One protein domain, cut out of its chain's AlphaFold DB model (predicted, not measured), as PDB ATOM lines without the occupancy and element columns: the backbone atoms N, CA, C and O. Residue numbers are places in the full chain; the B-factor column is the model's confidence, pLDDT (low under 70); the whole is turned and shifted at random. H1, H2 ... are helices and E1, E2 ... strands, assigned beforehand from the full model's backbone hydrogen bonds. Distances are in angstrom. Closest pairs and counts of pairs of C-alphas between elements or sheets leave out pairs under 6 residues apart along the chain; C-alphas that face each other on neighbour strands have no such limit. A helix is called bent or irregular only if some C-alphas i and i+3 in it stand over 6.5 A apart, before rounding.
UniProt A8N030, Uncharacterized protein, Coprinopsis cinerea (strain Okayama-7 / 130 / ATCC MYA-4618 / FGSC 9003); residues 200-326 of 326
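What this domain is: This is residues 200 to 326 of the 326 residues of an uncharacterized protein of Coprinopsis cinerea (strain Okayama-7 / 130 / ATCC MYA-4618 / FGSC 9003) (UniProt A8N030). A hairpin of two strands, E3 and E4, runs through the middle of the domain; H2 packs on E3, and H5 packs on E4 at Pro 313. The small strand hairpin E1 and E2 and helix H1, which folds back with H2, gather toward one end; the long helix H3 stands toward the other, where a loop arm goes out and returns and residues 279 to 285, of which 279 to 283 belong to H4, stick out. The printed part has 127 residues with five named helices and four named strands, in the order E1 E2 H1 H2 H3 H4 E3 E4 H5; both sheets, E1 - E2 and E3 - E4, are antiparallel, and the class is mixed, helices and strands. It is only just compact, close to loose, with a radius of gyration of the C-alphas of 16.7 A and spans of 50 by 37 by 31 A.

How they stand to each other: Start at E1, residues 206 to 208, which forms a hairpin with E2, residues 215 to 217; look for N 207 and O 216, 2.8 A apart. Next, H1, residues 219 to 227, touches H2, residues 233 to 240, at a shallow tilt of 22 degrees, opposite ways; their closest C-alphas are those of Leu 225 and Arg 233, 5.9 A. H3, residues 248 to 265, is close to H2 but not clearly touching it, Phe 235 to Gly 251 being 7.5 A between C-alphas. H4, residues 279 to 283, is apart from H3. In the hairpin of E3, residues 295 to 301, and E4, residues 307 to 313, find N 296 and O 312 at 2.7 A. The closest C-alphas of H2 and E3 are those of Pro 234 and Pro 297, 5.4 A. H5, residues 315 to 324, comes closest to E4 with the C-alphas of Ala 321 and Pro 313, 5.8 A. Every O i to N i+4 pair is within hydrogen-bond range in H1, H2, H3 and H4; in H5 it is 2 of 6, beside 5 of 7 O i to N i+3 pairs.

Where its parts are: Find C-alpha 206 at (124.551, 41.124, 49.154), where E1 begins. H3 runs 26.0 A from C-alpha 248 at (113.112, 35.590, 70.403); E3 spans 18.2 A and E4 19.8 A. H5 is irregular, with C-alphas 319 and 322 7.8 A apart, and it ends at C-alpha 324 at (100.417, 37.907, 53.953).

The domain as a whole: The C-alphas farthest apart, those of Gln 283 and Asn 304, are 53.4 A apart. The printed part has no cut; the links H3 to H4 and H4 to E3 are long. The pLDDT is under 70 at residues 288 to 290, 303 and 326.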
ATOM      1  N   GLY A 200     131.478  36.822  52.647       75.38
ATOM      2  CA  GLY A 200     131.554  37.859  51.623       75.38
ATOM      3  C   GLY A 200     132.927  38.534  51.546       75.38
ATOM      4  O   GLY A 200     133.808  38.341  52.385       75.38
ATOM      5  N   LYS A 201     133.135  39.328  50.494       78.94
ATOM      6  CA  LYS A 201     134.348  40.134  50.356       78.94
ATOM      7  C   LYS A 201     134.148  41.440  51.114       78.94
ATOM      8  O   LYS A 201     133.240  42.196  50.790       78.94
ATOM      9  N   GLU A 202     134.993  41.692  52.111       82.69
ATOM     10  CA  GLU A 202     134.980  42.936  52.897       82.69
ATOM     11  C   GLU A 202     133.624  43.211  53.591       82.69
ATOM     12  O   GLU A 202     133.175  44.351  53.695       82.69
ATOM     13  N   GLY A 203     132.946  42.152  54.055       82.81
ATOM     14  CA  GLY A 203     131.646  42.243  54.733       82.81
ATOM     15  C   GLY A 203     130.463  42.547  53.809       82.81
ATOM     16  O   GLY A 203     129.349  42.780  54.283       82.81
ATOM     17  N   ILE A 204     130.669  42.543  52.489       90.69
ATOM     18  CA  ILE A 204     129.589  42.677  51.509       90.69
ATOM     19  C   ILE A 204     128.861  41.335  51.397       90.69
ATOM     20  O   ILE A 204     129.359  40.381  50.799       90.69
ATOM     21  N   LEU A 205     127.664  41.279  51.980       93.56
ATOM     22  CA  LEU A 205     126.839  40.066  52.042       93.56
ATOM     23  C   LEU A 205     125.844  39.932  50.890       93.56
ATOM     24  O   LEU A 205     125.348  38.832  50.626       93.56
ATOM     25  N   VAL A 206     125.541  41.045  50.226       94.06
ATOM     26  CA  VAL A 206     124.551  41.124  49.154       94.06
ATOM     27  C   VAL A 206     125.113  41.834  47.932       94.06
ATOM     28  O   VAL A 206     125.969  42.710  48.034       94.06
ATOM     29  N   GLN A 207     124.588  41.467  46.775       92.38
ATOM     30  CA  GLN A 207     124.786  42.119  45.491       92.38
ATOM     31  C   GLN A 207     123.418  42.420  44.872       92.38
ATOM     32  O   GLN A 207     122.431  41.737  45.146       92.38
ATOM     33  N   GLU A 208     123.348  43.440  44.026       91.31
ATOM     34  CA  GLU A 208     122.118  43.781  43.312       91.31
ATOM     35  C   GLU A 208     121.881  42.794  42.159       91.31
ATOM     36  O   GLU A 208     122.775  42.574  41.335       91.31
ATOM     37  N   ASP A 209     120.683  42.205  42.073       85.31
ATOM     38  CA  ASP A 209     120.307  41.432  40.889       85.31
ATOM     39  C   ASP A 209     120.221  42.371  39.669       85.31
ATOM     40  O   ASP A 209     119.518  43.388  39.708       85.31
ATOM     41  N   PRO A 210     120.908  42.060  38.554       83.19
ATOM     42  CA  PRO A 210     120.974  42.963  37.410       83.19
ATOM     43  C   PRO A 210     119.617  43.191  36.731       83.19
ATOM     44  O   PRO A 210     119.469  44.191  36.026       83.19
ATOM     45  N   VAL A 211     118.650  42.288  36.925       83.81
ATOM     46  CA  VAL A 211     117.317  42.322  36.317       83.81
ATOM     47  C   VAL A 211     116.291  42.924  37.272       83.81
ATOM     48  O   VAL A 211     115.613  43.875  36.890       83.81
ATOM     49  N   THR A 212     116.155  42.391  38.490       84.75
ATOM     50  CA  THR A 212     115.105  42.826  39.433       84.75
ATOM     51  C   THR A 212     115.507  44.031  40.269       84.75
ATOM     52  O   THR A 212     114.630  44.690  40.819       84.75
ATOM     53  N   LYS A 213     116.809  44.346  40.344       87.62
ATOM     54  CA  LYS A 213     117.367  45.386  41.222       87.62
ATOM     55  C   LYS A 213     117.190  45.108  42.715       87.62
ATOM     56  O   LYS A 213     117.423  45.983  43.542       87.62
ATOM     57  N   GLU A 214     116.814  43.883  43.070       87.44
ATOM     58  CA  GLU A 214     116.653  43.466  44.458       87.44
ATOM     59  C   GLU A 214     117.989  42.991  45.053       87.44
ATOM     60  O   GLU A 214     118.840  42.456  44.331       87.44
ATOM     61  N   PRO A 215     118.198  43.163  46.371       90.19
ATOM     62  CA  PRO A 215     119.371  42.628  47.044       90.19
ATOM     63  C   PRO A 215     119.315  41.098  47.067       90.19
ATOM     64  O   PRO A 215     118.367  40.495  47.567       90.19
ATOM     65  N   THR A 216     120.371  40.466  46.571       91.88
ATOM     66  CA  THR A 216     120.545  39.012  46.574       91.88
ATOM     67  C   THR A 216     121.825  38.644  47.313       91.88
ATOM     68  O   THR A 216     122.803  39.384  47.220       91.88
ATOM     69  N   PRO A 217     121.874  37.524  48.052       94.56
ATOM     70  CA  PRO A 217     123.111  37.076  48.677       94.56
ATOM     71  C   PRO A 217     124.243  36.903  47.653       94.56
ATOM     72  O   PRO A 217     124.012  36.466  46.522       94.56
ATOM     73  N   VAL A 218     125.477  37.209  48.054       94.06
ATOM     74  CA  VAL A 218     126.674  36.885  47.255       94.06
ATOM     75  C   VAL A 218     126.900  35.359  47.191       94.06
ATOM     76  O   VAL A 218     126.354  34.626  48.022       94.06
ATOM     77  N   PRO A 219     127.679  34.825  46.228       92.12
ATOM     78  CA  PRO A 219     127.860  33.377  46.051       92.12
ATOM     79  C   PRO A 219     128.310  32.617  47.311       92.12
ATOM     80  O   PRO A 219     127.867  31.497  47.561       92.12
ATOM     81  N   GLU A 220     129.165  33.216  48.135       92.69
ATOM     82  CA  GLU A 220     129.627  32.654  49.407       92.69
ATOM     83  C   GLU A 220     128.476  32.467  50.399       92.69
ATOM     84  O   GLU A 220     128.381  31.421  51.039       92.69
ATOM     85  N   CYS A 221     127.574  33.449  50.478       95.19
ATOM     86  CA  CYS A 221     126.373  33.379  51.303       95.19
ATOM     87  C   CYS A 221     125.447  32.248  50.850       95.19
ATOM     88  O   CYS A 221     124.911  31.535  51.694       95.19
ATOM     89  N   TRP A 222     125.278  32.046  49.538       94.25
ATOM     90  CA  TRP A 222     124.464  30.943  49.015       94.25
ATOM     91  C   TRP A 222     125.005  29.579  49.425       94.25
ATOM     92  O   TRP A 222     124.246  28.773  49.960       94.25
ATOM     93  N   ARG A 223     126.312  29.349  49.253       94.06
ATOM     94  CA  ARG A 223     126.951  28.088  49.668       94.06
ATOM     95  C   ARG A 223     126.747  27.822  51.156       94.06
ATOM     96  O   ARG A 223     126.307  26.743  51.535       94.06
ATOM     97  N   LEU A 224     126.976  28.835  51.995       96.25
ATOM     98  CA  LEU A 224     126.749  28.718  53.434       96.25
ATOM     99  C   LEU A 224     125.284  28.378  53.754       96.25
ATOM    100  O   LEU A 224     125.015  27.489  54.557       96.25
ATOM    101  N   LEU A 225     124.325  29.059  53.121       96.62
ATOM    102  CA  LEU A 225     122.897  28.808  53.328       96.62
ATOM    103  C   LEU A 225     122.483  27.383  52.928       96.62
ATOM    104  O   LEU A 225     121.584  26.817  53.554       96.62
ATOM    105  N   GLU A 226     123.118  26.796  51.916       95.06
ATOM    106  CA  GLU A 226     122.889  25.405  51.510       95.06
ATOM    107  C   GLU A 226     123.441  24.398  52.528       95.06
ATOM    108  O   GLU A 226     122.790  23.382  52.785       95.06
ATOM    109  N   GLU A 227     124.579  24.702  53.154       96.12
ATOM    110  CA  GLU A 227     125.224  23.854  54.167       96.12
ATOM    111  C   GLU A 227     124.527  23.898  55.537       96.12
ATOM    112  O   GLU A 227     124.579  22.927  56.294       96.12
ATOM    113  N   LEU A 228     123.843  24.999  55.869       96.69
ATOM    114  CA  LEU A 228     123.144  25.144  57.150       96.69
ATOM    115  C   LEU A 228     121.963  24.185  57.319       96.69
ATOM    116  O   LEU A 228     121.232  23.875  56.361       96.69
ATOM    117  N   LYS A 229     121.677  23.842  58.586       96.25
ATOM    118  CA  LYS A 229     120.428  23.171  58.977       96.25
ATOM    119  C   LYS A 229     119.233  23.948  58.437       96.25
ATOM    120  O   LYS A 229     119.151  25.170  58.555       96.25
ATOM    121  N   TYR A 230     118.274  23.215  57.876       95.94
ATOM    122  CA  TYR A 230     117.087  23.774  57.228       95.94
ATOM    123  C   TYR A 230     116.360  24.811  58.098       95.94
ATOM    124  O   TYR A 230     116.017  25.892  57.624       95.94
ATOM    125  N   GLU A 231     116.175  24.498  59.377       96.31
ATOM    126  CA  GLU A 231     115.492  25.343  60.353       96.31
ATOM    127  C   GLU A 231     116.274  26.605  60.772       96.31
ATOM    128  O   GLU A 231     115.676  27.530  61.313       96.31
ATOM    129  N   ASN A 232     117.582  26.669  60.499       97.50
ATOM    130  CA  ASN A 232     118.447  27.806  60.839       97.50
ATOM    131  C   ASN A 232     118.586  28.807  59.686       97.50
ATOM    132  O   ASN A 232     118.878  29.983  59.913       97.50
ATOM    133  N   ARG A 233     118.332  28.372  58.445       96.88
ATOM    134  CA  ARG A 233     118.444  29.216  57.244       96.88
ATOM    135  C   ARG A 233     117.646  30.517  57.347       96.88
ATOM    136  O   ARG A 233     118.214  31.553  57.014       96.88
ATOM    137  N   PRO A 234     116.391  30.541  57.838       96.75
ATOM    138  CA  PRO A 234     115.628  31.787  57.887       96.75
ATOM    139  C   PRO A 234     116.236  32.861  58.787       96.75
ATOM    140  O   PRO A 234     116.085  34.051  58.507       96.75
ATOM    141  N   PHE A 235     116.920  32.460  59.861       96.25
ATOM    142  CA  PHE A 235     117.638  33.390  60.728       96.25
ATOM    143  C   PHE A 235     118.792  34.054  59.972       96.25
ATOM    144  O   PHE A 235     118.920  35.282  59.972       96.25
ATOM    145  N   LEU A 236     119.597  33.248  59.272       96.25
ATOM    146  CA  LEU A 236     120.739  33.765  58.528       96.25
ATOM    147  C   LEU A 236     120.308  34.574  57.295       96.25
ATOM    148  O   LEU A 236     120.873  35.637  57.057       96.25
ATOM    149  N   ILE A 237     119.267  34.151  56.563       96.62
ATOM    150  CA  ILE A 237     118.729  34.902  55.414       96.62
ATOM    151  C   ILE A 237     118.330  36.320  55.832       96.62
ATOM    152  O   ILE A 237     118.735  37.282  55.184       96.62
ATOM    153  N   ARG A 238     117.586  36.469  56.936       95.81
ATOM    154  CA  ARG A 238     117.179  37.798  57.427       95.81
ATOM    155  C   ARG A 238     118.362  38.659  57.847       95.81
ATOM    156  O   ARG A 238     118.316  39.875  57.681       95.81
ATOM    157  N   SER A 239     119.409  38.030  58.372       94.81
ATOM    158  CA  SER A 239     120.638  38.718  58.767       94.81
ATOM    159  C   SER A 239     121.430  39.205  57.550       94.81
ATOM    160  O   SER A 239     121.848  40.358  57.523       94.81
ATOM    161  N   ILE A 240     121.568  38.365  56.518       95.19
ATOM    162  CA  ILE A 240     122.237  38.695  55.250       95.19
ATOM    163  C   ILE A 240     121.488  39.799  54.499       95.19
ATOM    164  O   ILE A 240     122.096  40.780  54.082       95.19
ATOM    165  N   LEU A 241     120.167  39.659  54.349       94.00
ATOM    166  CA  LEU A 241     119.330  40.615  53.615       94.00
ATOM    167  C   LEU A 241     118.958  41.859  54.435       94.00
ATOM    168  O   LEU A 241     118.315  42.762  53.910       94.00
ATOM    169  N   GLN A 242     119.319  41.900  55.720       91.19
ATOM    170  CA  GLN A 242     118.988  42.984  56.652       91.19
ATOM    171  C   GLN A 242     117.478  43.289  56.750       91.19
ATOM    172  O   GLN A 242     117.070  44.402  57.071       91.19
ATOM    173  N   THR A 243     116.617  42.288  56.544       87.00
ATOM    174  CA  THR A 243     115.146  42.435  56.508       87.00
ATOM    175  C   THR A 243     114.492  42.451  57.899       87.00
ATOM    176  O   THR A 243     113.315  42.128  58.042       87.00
ATOM    177  N   GLY A 244     115.254  42.784  58.942       81.50
ATOM    178  CA  GLY A 244     114.807  42.786  60.336       81.50
ATOM    179  C   GLY A 244     114.933  41.430  61.040       81.50
ATOM    180  O   GLY A 244     114.725  40.363  60.461       81.50
ATOM    181  N   SER A 245     115.287  41.475  62.327       82.75
ATOM    182  CA  SER A 245     115.354  40.294  63.197       82.75
ATOM    183  C   SER A 245     114.000  40.016  63.840       82.75
ATOM    184  O   SER A 245     113.331  40.938  64.306       82.75
ATOM    185  N   LEU A 246     113.620  38.741  63.921       89.62
ATOM    186  CA  LEU A 246     112.445  38.344  64.693       89.62
ATOM    187  C   LEU A 246     112.692  38.530  66.193       89.62
ATOM    188  O   LEU A 246     113.829  38.465  66.677       89.62
ATOM    189  N   SER A 247     111.603  38.688  66.950       89.12
ATOM    190  CA  SER A 247     111.663  38.513  68.398       89.12
ATOM    191  C   SER A 247     112.167  37.101  68.736       89.12
ATOM    192  O   SER A 247     112.127  36.183  67.911       89.12
ATOM    193  N   PHE A 248     112.652  36.909  69.965       90.25
ATOM    194  CA  PHE A 248     113.112  35.590  70.403       90.25
ATOM    195  C   PHE A 248     112.018  34.529  70.247       90.25
ATOM    196  O   PHE A 248     112.255  33.491  69.638       90.25
ATOM    197  N   GLN A 249     110.827  34.818  70.772       89.00
ATOM    198  CA  GLN A 249     109.684  33.916  70.747       89.00
ATOM    199  C   GLN A 249     109.277  33.571  69.317       89.00
ATOM    200  O   GLN A 249     109.060  32.405  68.996       89.00
ATOM    201  N   ASP A 250     109.219  34.573  68.444       89.94
ATOM    202  CA  ASP A 250     108.805  34.375  67.060       89.94
ATOM    203  C   ASP A 250     109.798  33.530  66.269       89.94
ATOM    204  O   ASP A 250     109.382  32.639  65.527       89.94
ATOM    205  N   GLY A 251     111.096  33.777  66.463       93.00
ATOM    206  CA  GLY A 251     112.150  32.969  65.861       93.00
ATOM    207  C   GLY A 251     112.204  31.550  66.429       93.00
ATOM    208  O   GLY A 251     112.389  30.602  65.671       93.00
ATOM    209  N   PHE A 252     111.966  31.377  67.736       93.62
ATOM    210  CA  PHE A 252     111.879  30.054  68.357       93.62
ATOM    211  C   PHE A 252     110.745  29.240  67.732       93.62
ATOM    212  O   PHE A 252     110.972  28.119  67.282       93.62
ATOM    213  N   ILE A 253     109.543  29.817  67.651       91.56
ATOM    214  CA  ILE A 253     108.366  29.170  67.058       91.56
ATOM    215  C   ILE A 253     108.618  28.817  65.593       91.56
ATOM    216  O   ILE A 253     108.409  27.669  65.207       91.56
ATOM    217  N   GLU A 254     109.108  29.772  64.793       93.38
ATOM    218  CA  GLU A 254     109.442  29.528  63.385       93.38
ATOM    219  C   GLU A 254     110.403  28.344  63.245       93.38
ATOM    220  O   GLU A 254     110.151  27.418  62.473       93.38
ATOM    221  N   ARG A 255     111.468  28.321  64.047       95.06
ATOM    222  CA  ARG A 255     112.463  27.251  64.012       95.06
ATOM    223  C   ARG A 255     111.879  25.896  64.426       95.06
ATOM    224  O   ARG A 255     112.170  24.894  63.773       95.06
ATOM    225  N   GLN A 256     111.043  25.838  65.466       94.75
ATOM    226  CA  GLN A 256     110.402  24.584  65.888       94.75
ATOM    227  C   GLN A 256     109.420  24.045  64.839       94.75
ATOM    228  O   GLN A 256     109.351  22.832  64.631       94.75
ATOM    229  N   GLU A 257     108.696  24.920  64.143       93.06
ATOM    230  CA  GLU A 257     107.793  24.520  63.059       93.06
ATOM    231  C   GLU A 257     108.572  23.976  61.856       93.06
ATOM    232  O   GLU A 257     108.219  22.928  61.318       93.06
ATOM    233  N   LEU A 258     109.695  24.599  61.493       95.12
ATOM    234  CA  LEU A 258     110.565  24.093  60.426       95.12
ATOM    235  C   LEU A 258     111.227  22.759  60.787       95.12
ATOM    236  O   LEU A 258     111.345  21.882  59.925       95.12
ATOM    237  N   LYS A 259     111.607  22.561  62.057       95.19
ATOM    238  CA  LYS A 259     112.027  21.247  62.568       95.19
ATOM    239  C   LYS A 259     110.908  20.219  62.413       95.19
ATOM    240  O   LYS A 259     111.156  19.142  61.876       95.19
ATOM    241  N   ALA A 260     109.682  20.556  62.815       94.06
ATOM    242  CA  ALA A 260     108.533  19.667  62.675       94.06
ATOM    243  C   ALA A 260     108.253  19.304  61.209       94.06
ATOM    244  O   ALA A 260     108.056  18.129  60.907       94.06
ATOM    245  N   GLU A 261     108.305  20.271  60.288       93.12
ATOM    246  CA  GLU A 261     108.160  20.025  58.847       93.12
ATOM    247  C   GLU A 261     109.247  19.081  58.314       93.12
ATOM    248  O   GLU A 261     108.951  18.150  57.562       93.12
ATOM    249  N   ARG A 262     110.509  19.289  58.712       94.38
ATOM    250  CA  ARG A 262     111.631  18.418  58.327       94.38
ATOM    251  C   ARG A 262     111.445  16.995  58.852       94.38
ATOM    252  O   ARG A 262     111.607  16.049  58.090       94.38
ATOM    253  N   PHE A 263     111.084  16.839  60.123       94.00
ATOM    254  CA  PHE A 263     110.855  15.530  60.743       94.00
ATOM    255  C   PHE A 263     109.657  14.814  60.115       94.00
ATOM    256  O   PHE A 263     109.757  13.627  59.808       94.00
ATOM    257  N   ALA A 264     108.569  15.532  59.822       93.44
ATOM    258  CA  ALA A 264     107.398  14.971  59.157       93.44
ATOM    259  C   ALA A 264     107.733  14.401  57.768       93.44
ATOM    260  O   ALA A 264     107.263  13.317  57.427       93.44
ATOM    261  N   LYS A 265     108.603  15.068  56.992       93.12
ATOM    262  CA  LYS A 265     109.106  14.543  55.702       93.12
ATOM    263  C   LYS A 265     109.898  13.239  55.848       93.12
ATOM    264  O   LYS A 265     109.958  12.467  54.899       93.12
ATOM    265  N   LEU A 266     110.484  12.997  57.019       94.94
ATOM    266  CA  LEU A 266     111.196  11.764  57.364       94.94
ATOM    267  C   LEU A 266     110.292  10.722  58.049       94.94
ATOM    268  O   LEU A 266     110.780   9.678  58.470       94.94
ATOM    269  N   GLY A 267     108.991  10.996  58.203       95.06
ATOM    270  CA  GLY A 267     108.066  10.125  58.935       95.06
ATOM    271  C   GLY A 267     108.273  10.126  60.455       95.06
ATOM    272  O   GLY A 267     107.786   9.231  61.142       95.06
ATOM    273  N   LEU A 268     108.988  11.116  60.995       94.88
ATOM    274  CA  LEU A 268     109.275  11.252  62.421       94.88
ATOM    275  C   LEU A 268     108.360  12.296  63.069       94.88
ATOM    276  O   LEU A 268     108.018  13.319  62.473       94.88
ATOM    277  N   LYS A 269     108.001  12.066  64.335       93.69
ATOM    278  CA  LYS A 269     107.277  13.047  65.150       93.69
ATOM    279  C   LYS A 269     108.276  13.941  65.882       93.69
ATOM    280  O   LYS A 269     109.051  13.449  66.696       93.69
ATOM    281  N   HIS A 270     108.220  15.249  65.632       92.94
ATOM    282  CA  HIS A 270     108.946  16.238  66.431       92.94
ATOM    283  C   HIS A 270     108.128  16.631  67.661       92.94
ATOM    284  O   HIS A 270     106.931  16.909  67.551       92.94
ATOM    285  N   VAL A 271     108.773  16.667  68.825       92.94
ATOM    286  CA  VAL A 271     108.206  17.227  70.054       92.94
ATOM    287  C   VAL A 271     109.059  18.440  70.410       92.94
ATOM    288  O   VAL A 271     110.226  18.261  70.763       92.94
ATOM    289  N   PRO A 272     108.531  19.669  70.275       90.19
ATOM    290  CA  PRO A 272     109.319  20.856  70.562       90.19
ATOM    291  C   PRO A 272     109.665  20.914  72.058       90.19
ATOM    292  O   PRO A 272     108.817  20.574  72.890       90.19
ATOM    293  N   PRO A 273     110.883  21.354  72.418       91.12
ATOM    294  CA  PRO A 273     111.214  21.627  73.807       91.12
ATOM    295  C   PRO A 273     110.347  22.779  74.345       91.12
ATOM    296  O   PRO A 273     109.814  23.576  73.561       91.12
ATOM    297  N   PRO A 274     110.201  22.896  75.677       90.56
ATOM    298  CA  PRO A 274     109.528  24.043  76.267       90.56
ATOM    299  C   PRO A 274     110.243  25.340  75.873       90.56
ATOM    300  O   PRO A 274     111.470  25.381  75.768       90.56
ATOM    301  N   MET A 275     109.470  26.405  75.667       90.75
ATOM    302  CA  MET A 275     110.030  27.719  75.368       90.75
ATOM    303  C   MET A 275     110.874  28.207  76.557       90.75
ATOM    304  O   MET A 275     110.369  28.227  77.683       90.75
ATOM    305  N   PRO A 276     112.130  28.632  76.335       92.44
ATOM    306  CA  PRO A 276     112.938  29.219  77.393       92.44
ATOM    307  C   PRO A 276     112.265  30.474  77.944       92.44
ATOM    308  O   PRO A 276     111.889  31.372  77.182       92.44
ATOM    309  N   TYR A 277     112.128  30.564  79.266       90.38
ATOM    310  CA  TYR A 277     111.476  31.728  79.853       90.38
ATOM    311  C   TYR A 277     112.399  32.950  79.811       90.38
ATOM    312  O   TYR A 277     113.622  32.854  79.912       90.38
ATOM    313  N   ASN A 278     111.800  34.133  79.692       89.69
ATOM    314  CA  ASN A 278     112.501  35.407  79.808       89.69
ATOM    315  C   ASN A 278     112.428  35.884  81.272       89.69
ATOM    316  O   ASN A 278     111.329  36.242  81.716       89.69
ATOM    317  N   PRO A 279     113.547  35.914  82.030       87.75
ATOM    318  CA  PRO A 279     113.544  36.338  83.432       87.75
ATOM    319  C   PRO A 279     112.916  37.718  83.638       87.75
ATOM    320  O   PRO A 279     112.104  37.891  84.543       87.75
ATOM    321  N   LEU A 280     113.205  38.667  82.745       84.94
ATOM    322  CA  LEU A 280     112.678  40.026  82.820       84.94
ATOM    323  C   LEU A 280     111.157  40.068  82.626       84.94
ATOM    324  O   LEU A 280     110.463  40.765  83.364       84.94
ATOM    325  N   SER A 281     110.627  39.324  81.649       83.31
ATOM    326  CA  SER A 281     109.176  39.244  81.424       83.31
ATOM    327  C   SER A 281     108.471  38.606  82.616       83.31
ATOM    328  O   SER A 281     107.469  39.141  83.084       83.31
ATOM    329  N   ARG A 282     109.038  37.515  83.155       80.12
ATOM    330  CA  ARG A 282     108.516  36.824  84.341       80.12
ATOM    331  C   ARG A 282     108.503  37.740  85.566       80.12
ATOM    332  O   ARG A 282     107.488  37.815  86.248       80.12
ATOM    333  N   GLN A 283     109.592  38.467  85.815       79.50
ATOM    334  CA  GLN A 283     109.705  39.410  86.936       79.50
ATOM    335  C   GLN A 283     108.731  40.585  86.821       79.50
ATOM    336  O   GLN A 283     108.227  41.066  87.831       79.50
ATOM    337  N   ARG A 284     108.454  41.052  85.599       82.44
ATOM    338  CA  ARG A 284     107.563  42.195  85.346       82.44
ATOM    339  C   ARG A 284     106.100  41.809  85.118       82.44
ATOM    340  O   ARG A 284     105.295  42.695  84.856       82.44
ATOM    341  N   GLY A 285     105.760  40.518  85.165       80.25
ATOM    342  CA  GLY A 285     104.416  40.033  84.836       80.25
ATOM    343  C   GLY A 285     103.971  40.409  83.419       80.25
ATOM    344  O   GLY A 285     102.780  40.580  83.177       80.25
ATOM    345  N   ILE A 286     104.919  40.593  82.493       77.75
ATOM    346  CA  ILE A 286     104.606  40.958  81.110       77.75
ATOM    347  C   ILE A 286     104.044  39.704  80.434       77.75
ATOM    348  O   ILE A 286     104.757  38.695  80.394       77.75
ATOM    349  N   PRO A 287     102.801  39.744  79.920       72.94
ATOM    350  CA  PRO A 287     102.227  38.609  79.218       72.94
ATOM    351  C   PRO A 287     103.072  38.274  77.991       72.94
ATOM    352  O   PRO A 287     103.733  39.142  77.411       72.94
ATOM    353  N   GLU A 288     103.052  37.008  77.589       66.19
ATOM    354  CA  GLU A 288     103.699  36.622  76.342       66.19
ATOM    355  C   GLU A 288     103.065  37.398  75.173       66.19
ATOM    356  O   GLU A 288     101.835  37.501  75.100       66.19
ATOM    357  N   PRO A 289     103.879  38.004  74.291       66.44
ATOM    358  CA  PRO A 289     103.362  38.771  73.168       66.44
ATOM    359  C   PRO A 289     102.543  37.872  72.238       66.44
ATOM    360  O   PRO A 289     102.880  36.707  72.024       66.44
ATOM    361  N   SER A 290     101.474  38.424  71.658       67.62
ATOM    362  CA  SER A 290     100.662  37.702  70.680       67.62
ATOM    363  C   SER A 290     101.493  37.326  69.456       67.62
ATOM    364  O   SER A 290     102.239  38.147  68.927       67.62
ATOM    365  N   HIS A 291     101.327  36.099  68.971       71.44
ATOM    366  CA  HIS A 291     102.052  35.614  67.800       71.44
ATOM    367  C   HIS A 291     101.378  36.082  66.515       71.44
ATOM    368  O   HIS A 291     100.377  35.505  66.081       71.44
ATOM    369  N   GLU A 292     101.940  37.117  65.899       75.31
ATOM    370  CA  GLU A 292     101.453  37.580  64.609       75.31
ATOM    371  C   GLU A 292     101.868  36.624  63.475       75.31
ATOM    372  O   GLU A 292     102.996  36.110  63.453       75.31
ATOM    373  N   PRO A 293     100.965  36.368  62.516       81.12
ATOM    374  CA  PRO A 293     101.292  35.655  61.294       81.12
ATOM    375  C   PRO A 293     102.420  36.339  60.525       81.12
ATOM    376  O   PRO A 293     102.456  37.562  60.419       81.12
ATOM    377  N   ARG A 294     103.334  35.549  59.963       84.12
ATOM    378  CA  ARG A 294     104.534  36.074  59.304       84.12
ATOM    379  C   ARG A 294     104.956  35.233  58.113       84.12
ATOM    380  O   ARG A 294     104.590  34.060  58.007       84.12
ATOM    381  N   LEU A 295     105.771  35.846  57.263       91.00
ATOM    382  CA  LEU A 295     106.479  35.153  56.202       91.00
ATOM    383  C   LEU A 295     107.848  34.654  56.685       91.00
ATOM    384  O   LEU A 295     108.591  35.344  57.391       91.00
ATOM    385  N   THR A 296     108.175  33.448  56.247       93.94
ATOM    386  CA  THR A 296     109.426  32.740  56.473       93.94
ATOM    387  C   THR A 296     110.174  32.645  55.147       93.94
ATOM    388  O   THR A 296     109.627  32.089  54.186       93.94
ATOM    389  N   PRO A 297     111.401  33.182  55.059       95.19
ATOM    390  CA  PRO A 297     112.204  33.067  53.860       95.19
ATOM    391  C   PRO A 297     112.719  31.637  53.701       95.19
ATOM    392  O   PRO A 297     113.017  30.947  54.680       95.19
ATOM    393  N   TYR A 298     112.845  31.185  52.461       94.69
ATOM    394  CA  TYR A 298     113.395  29.879  52.126       94.69
ATOM    395  C   TYR A 298     114.127  29.934  50.787       94.69
ATOM    396  O   TYR A 298     113.827  30.767  49.934       94.69
ATOM    397  N   LEU A 299     115.103  29.041  50.620       94.44
ATOM    398  CA  LEU A 299     115.853  28.928  49.373       94.44
ATOM    399  C   LEU A 299     114.975  28.270  48.304       94.44
ATOM    400  O   LEU A 299     114.332  27.249  48.569       94.44
ATOM    401  N   THR A 300     114.993  28.828  47.102       92.31
ATOM    402  CA  THR A 300     114.317  28.305  45.918       92.31
ATOM    403  C   THR A 300     115.281  28.170  44.754       92.31
ATOM    404  O   THR A 300     116.373  28.737  44.736       92.31
ATOM    405  N   THR A 301     114.881  27.375  43.768       85.75
ATOM    406  CA  THR A 301     115.557  27.307  42.477       85.75
ATOM    407  C   THR A 301     114.613  27.919  41.455       85.75
ATOM    408  O   THR A 301     113.536  27.382  41.192       85.75
ATOM    409  N   GLY A 302     114.983  29.076  40.913       73.81
ATOM    410  CA  GLY A 302     114.201  29.773  39.902       73.81
ATOM    411  C   GLY A 302     114.073  28.961  38.611       73.81
ATOM    412  O   GLY A 302     114.822  28.014  38.366       73.81
ATOM    413  N   ARG A 303     113.156  29.375  37.726       65.50
ATOM    414  CA  ARG A 303     112.862  28.681  36.450       65.50
ATOM    415  C   ARG A 303     114.078  28.492  35.532       65.50
ATOM    416  O   ARG A 303     114.066  27.599  34.697       65.50
ATOM    417  N   ASN A 304     115.125  29.295  35.718       76.75
ATOM    418  CA  ASN A 304     116.371  29.233  34.948       76.75
ATOM    419  C   ASN A 304     117.493  28.471  35.687       76.75
ATOM    420  O   ASN A 304     118.659  28.631  35.343       76.75
ATOM    421  N   GLY A 305     117.173  27.727  36.752       80.12
ATOM    422  CA  GLY A 305     118.153  27.024  37.588       80.12
ATOM    423  C   GLY A 305     118.937  27.921  38.553       80.12
ATOM    424  O   GLY A 305     119.782  27.426  39.289       80.12
ATOM    425  N   LYS A 306     118.675  29.236  38.565       84.38
ATOM    426  CA  LYS A 306     119.355  30.183  39.462       84.38
ATOM    427  C   LYS A 306     118.835  30.056  40.902       84.38
ATOM    428  O   LYS A 306     117.618  29.938  41.065       84.38
ATOM    429  N   PRO A 307     119.702  30.118  41.928       88.81
ATOM    430  CA  PRO A 307     119.258  30.175  43.316       88.81
ATOM    431  C   PRO A 307     118.457  31.458  43.572       88.81
ATOM    432  O   PRO A 307     118.773  32.517  43.028       88.81
ATOM    433  N   GLY A 308     117.400  31.341  44.369       90.81
ATOM    434  CA  GLY A 308     116.494  32.421  44.750       90.81
ATOM    435  C   GLY A 308     116.084  32.313  46.217       90.81
ATOM    436  O   GLY A 308     116.309  31.292  46.869       90.81
ATOM    437  N   ILE A 309     115.543  33.401  46.762       93.19
ATOM    438  CA  ILE A 309     114.898  33.420  48.078       93.19
ATOM    439  C   ILE A 309     113.458  33.840  47.852       93.19
ATOM    440  O   ILE A 309     113.207  34.925  47.339       93.19
ATOM    441  N   ASP A 310     112.535  32.992  48.282       91.94
ATOM    442  CA  ASP A 310     111.117  33.314  48.325       91.94
ATOM    443  C   ASP A 310     110.641  33.375  49.774       91.94
ATOM    444  O   ASP A 310     111.286  32.882  50.704       91.94
ATOM    445  N   TRP A 311     109.468  33.967  49.962       92.81
ATOM    446  CA  TRP A 311     108.837  34.144  51.261       92.81
ATOM    447  C   TRP A 311     107.537  33.350  51.299       92.81
ATOM    448  O   TRP A 311     106.691  33.485  50.416       92.81
ATOM    449  N   ARG A 312     107.362  32.502  52.316       92.31
ATOM    450  CA  ARG A 312     106.141  31.702  52.485       92.31
ATOM    451  C   ARG A 312     105.575  31.837  53.892       92.31
ATOM    452  O   ARG A 312     106.347  31.960  54.837       92.31
ATOM    453  N   PRO A 313     104.253  31.765  54.078       90.12
ATOM    454  CA  PRO A 313     103.698  31.584  55.410       90.12
ATOM    455  C   PRO A 313     104.078  30.202  55.955       90.12
ATOM    456  O   PRO A 313     104.164  29.226  55.204       90.12
ATOM    457  N   LEU A 314     104.255  30.109  57.271       86.25
ATOM    458  CA  LEU A 314     104.334  28.815  57.952       86.25
ATOM    459  C   LEU A 314     103.008  28.056  57.819       86.25
ATOM    460  O   LEU A 314     101.947  28.666  57.669       86.25
ATOM    461  N   ALA A 315     103.054  26.724  57.915       82.50
ATOM    462  CA  ALA A 315     101.891  25.859  57.697       82.50
ATOM    463  C   ALA A 315     100.666  26.254  58.546       82.50
ATOM    464  O   ALA A 315      99.539  26.262  58.052       82.50
ATOM    465  N   ARG A 316     100.874  26.677  59.799       80.06
ATOM    466  CA  ARG A 316      99.796  27.155  60.687       80.06
ATOM    467  C   ARG A 316      99.086  28.423  60.200       80.06
ATOM    468  O   ARG A 316      97.956  28.680  60.600       80.06
ATOM    469  N   TYR A 317      99.745  29.222  59.363       83.19
ATOM    470  CA  TYR A 317      99.216  30.463  58.797       83.19
ATOM    471  C   TYR A 317      98.689  30.266  57.368       83.19
ATOM    472  O   TYR A 317      98.321  31.239  56.712       83.19
ATOM    473  N   ALA A 318      98.602  29.023  56.879       78.56
ATOM    474  CA  ALA A 318      98.146  28.729  55.521       78.56
ATOM    475  C   ALA A 318      96.745  29.299  55.223       78.56
ATOM    476  O   ALA A 318      96.502  29.794  54.124       78.56
ATOM    477  N   SER A 319      95.843  29.319  56.211       79.62
ATOM    478  CA  SER A 319      94.480  29.859  56.068       79.62
ATOM    479  C   SER A 319      94.433  31.364  55.764       79.62
ATOM    480  O   SER A 319      93.472  31.854  55.171       79.62
ATOM    481  N   ILE A 320      95.484  32.101  56.123       81.00
ATOM    482  CA  ILE A 320      95.610  33.554  55.935       81.00
ATOM    483  C   ILE A 320      96.764  33.931  55.000       81.00
ATOM    484  O   ILE A 320      97.057  35.113  54.835       81.00
ATOM    485  N   ALA A 321      97.369  32.946  54.330       78.31
ATOM    486  CA  ALA A 321      98.465  33.114  53.376       78.31
ATOM    487  C   ALA A 321      98.202  34.219  52.342       78.31
ATOM    488  O   ALA A 321      99.055  35.064  52.088       78.31
ATOM    489  N   HIS A 322      96.982  34.253  51.797       78.00
ATOM    490  CA  HIS A 322      96.550  35.231  50.796       78.00
ATOM    491  C   HIS A 322      96.581  36.689  51.287       78.00
ATOM    492  O   HIS A 322      96.596  37.595  50.460       78.00
ATOM    493  N   ARG A 323      96.549  36.924  52.607       80.62
ATOM    494  CA  ARG A 323      96.670  38.264  53.204       80.62
ATOM    495  C   ARG A 323      98.120  38.659  53.454       80.62
ATOM    496  O   ARG A 323      98.404  39.842  53.469       80.62
ATOM    497  N   LEU A 324      98.999  37.679  53.663       76.12
ATOM    498  CA  LEU A 324     100.417  37.907  53.953       76.12
ATOM    499  C   LEU A 324     101.256  38.142  52.695       76.12
ATOM    500  O   LEU A 324     102.310  38.751  52.785       76.12
ATOM    501  N   LEU A 325     100.809  37.634  51.545       78.50
ATOM    502  CA  LEU A 325     101.519  37.721  50.262       78.50
ATOM    503  C   LEU A 325     101.083  38.919  49.389       78.50
ATOM    504  O   LEU A 325     101.433  38.956  48.212       78.50
ATOM    505  N   ARG A 326     100.270  39.841  49.920       56.22
ATOM    506  CA  ARG A 326      99.797  41.057  49.233       56.22
ATOM    507  C   ARG A 326     100.533  42.280  49.744       56.22
ATOM    508  O   ARG A 326     100.765  43.179  48.913       56.22
TER     509      ARG A 326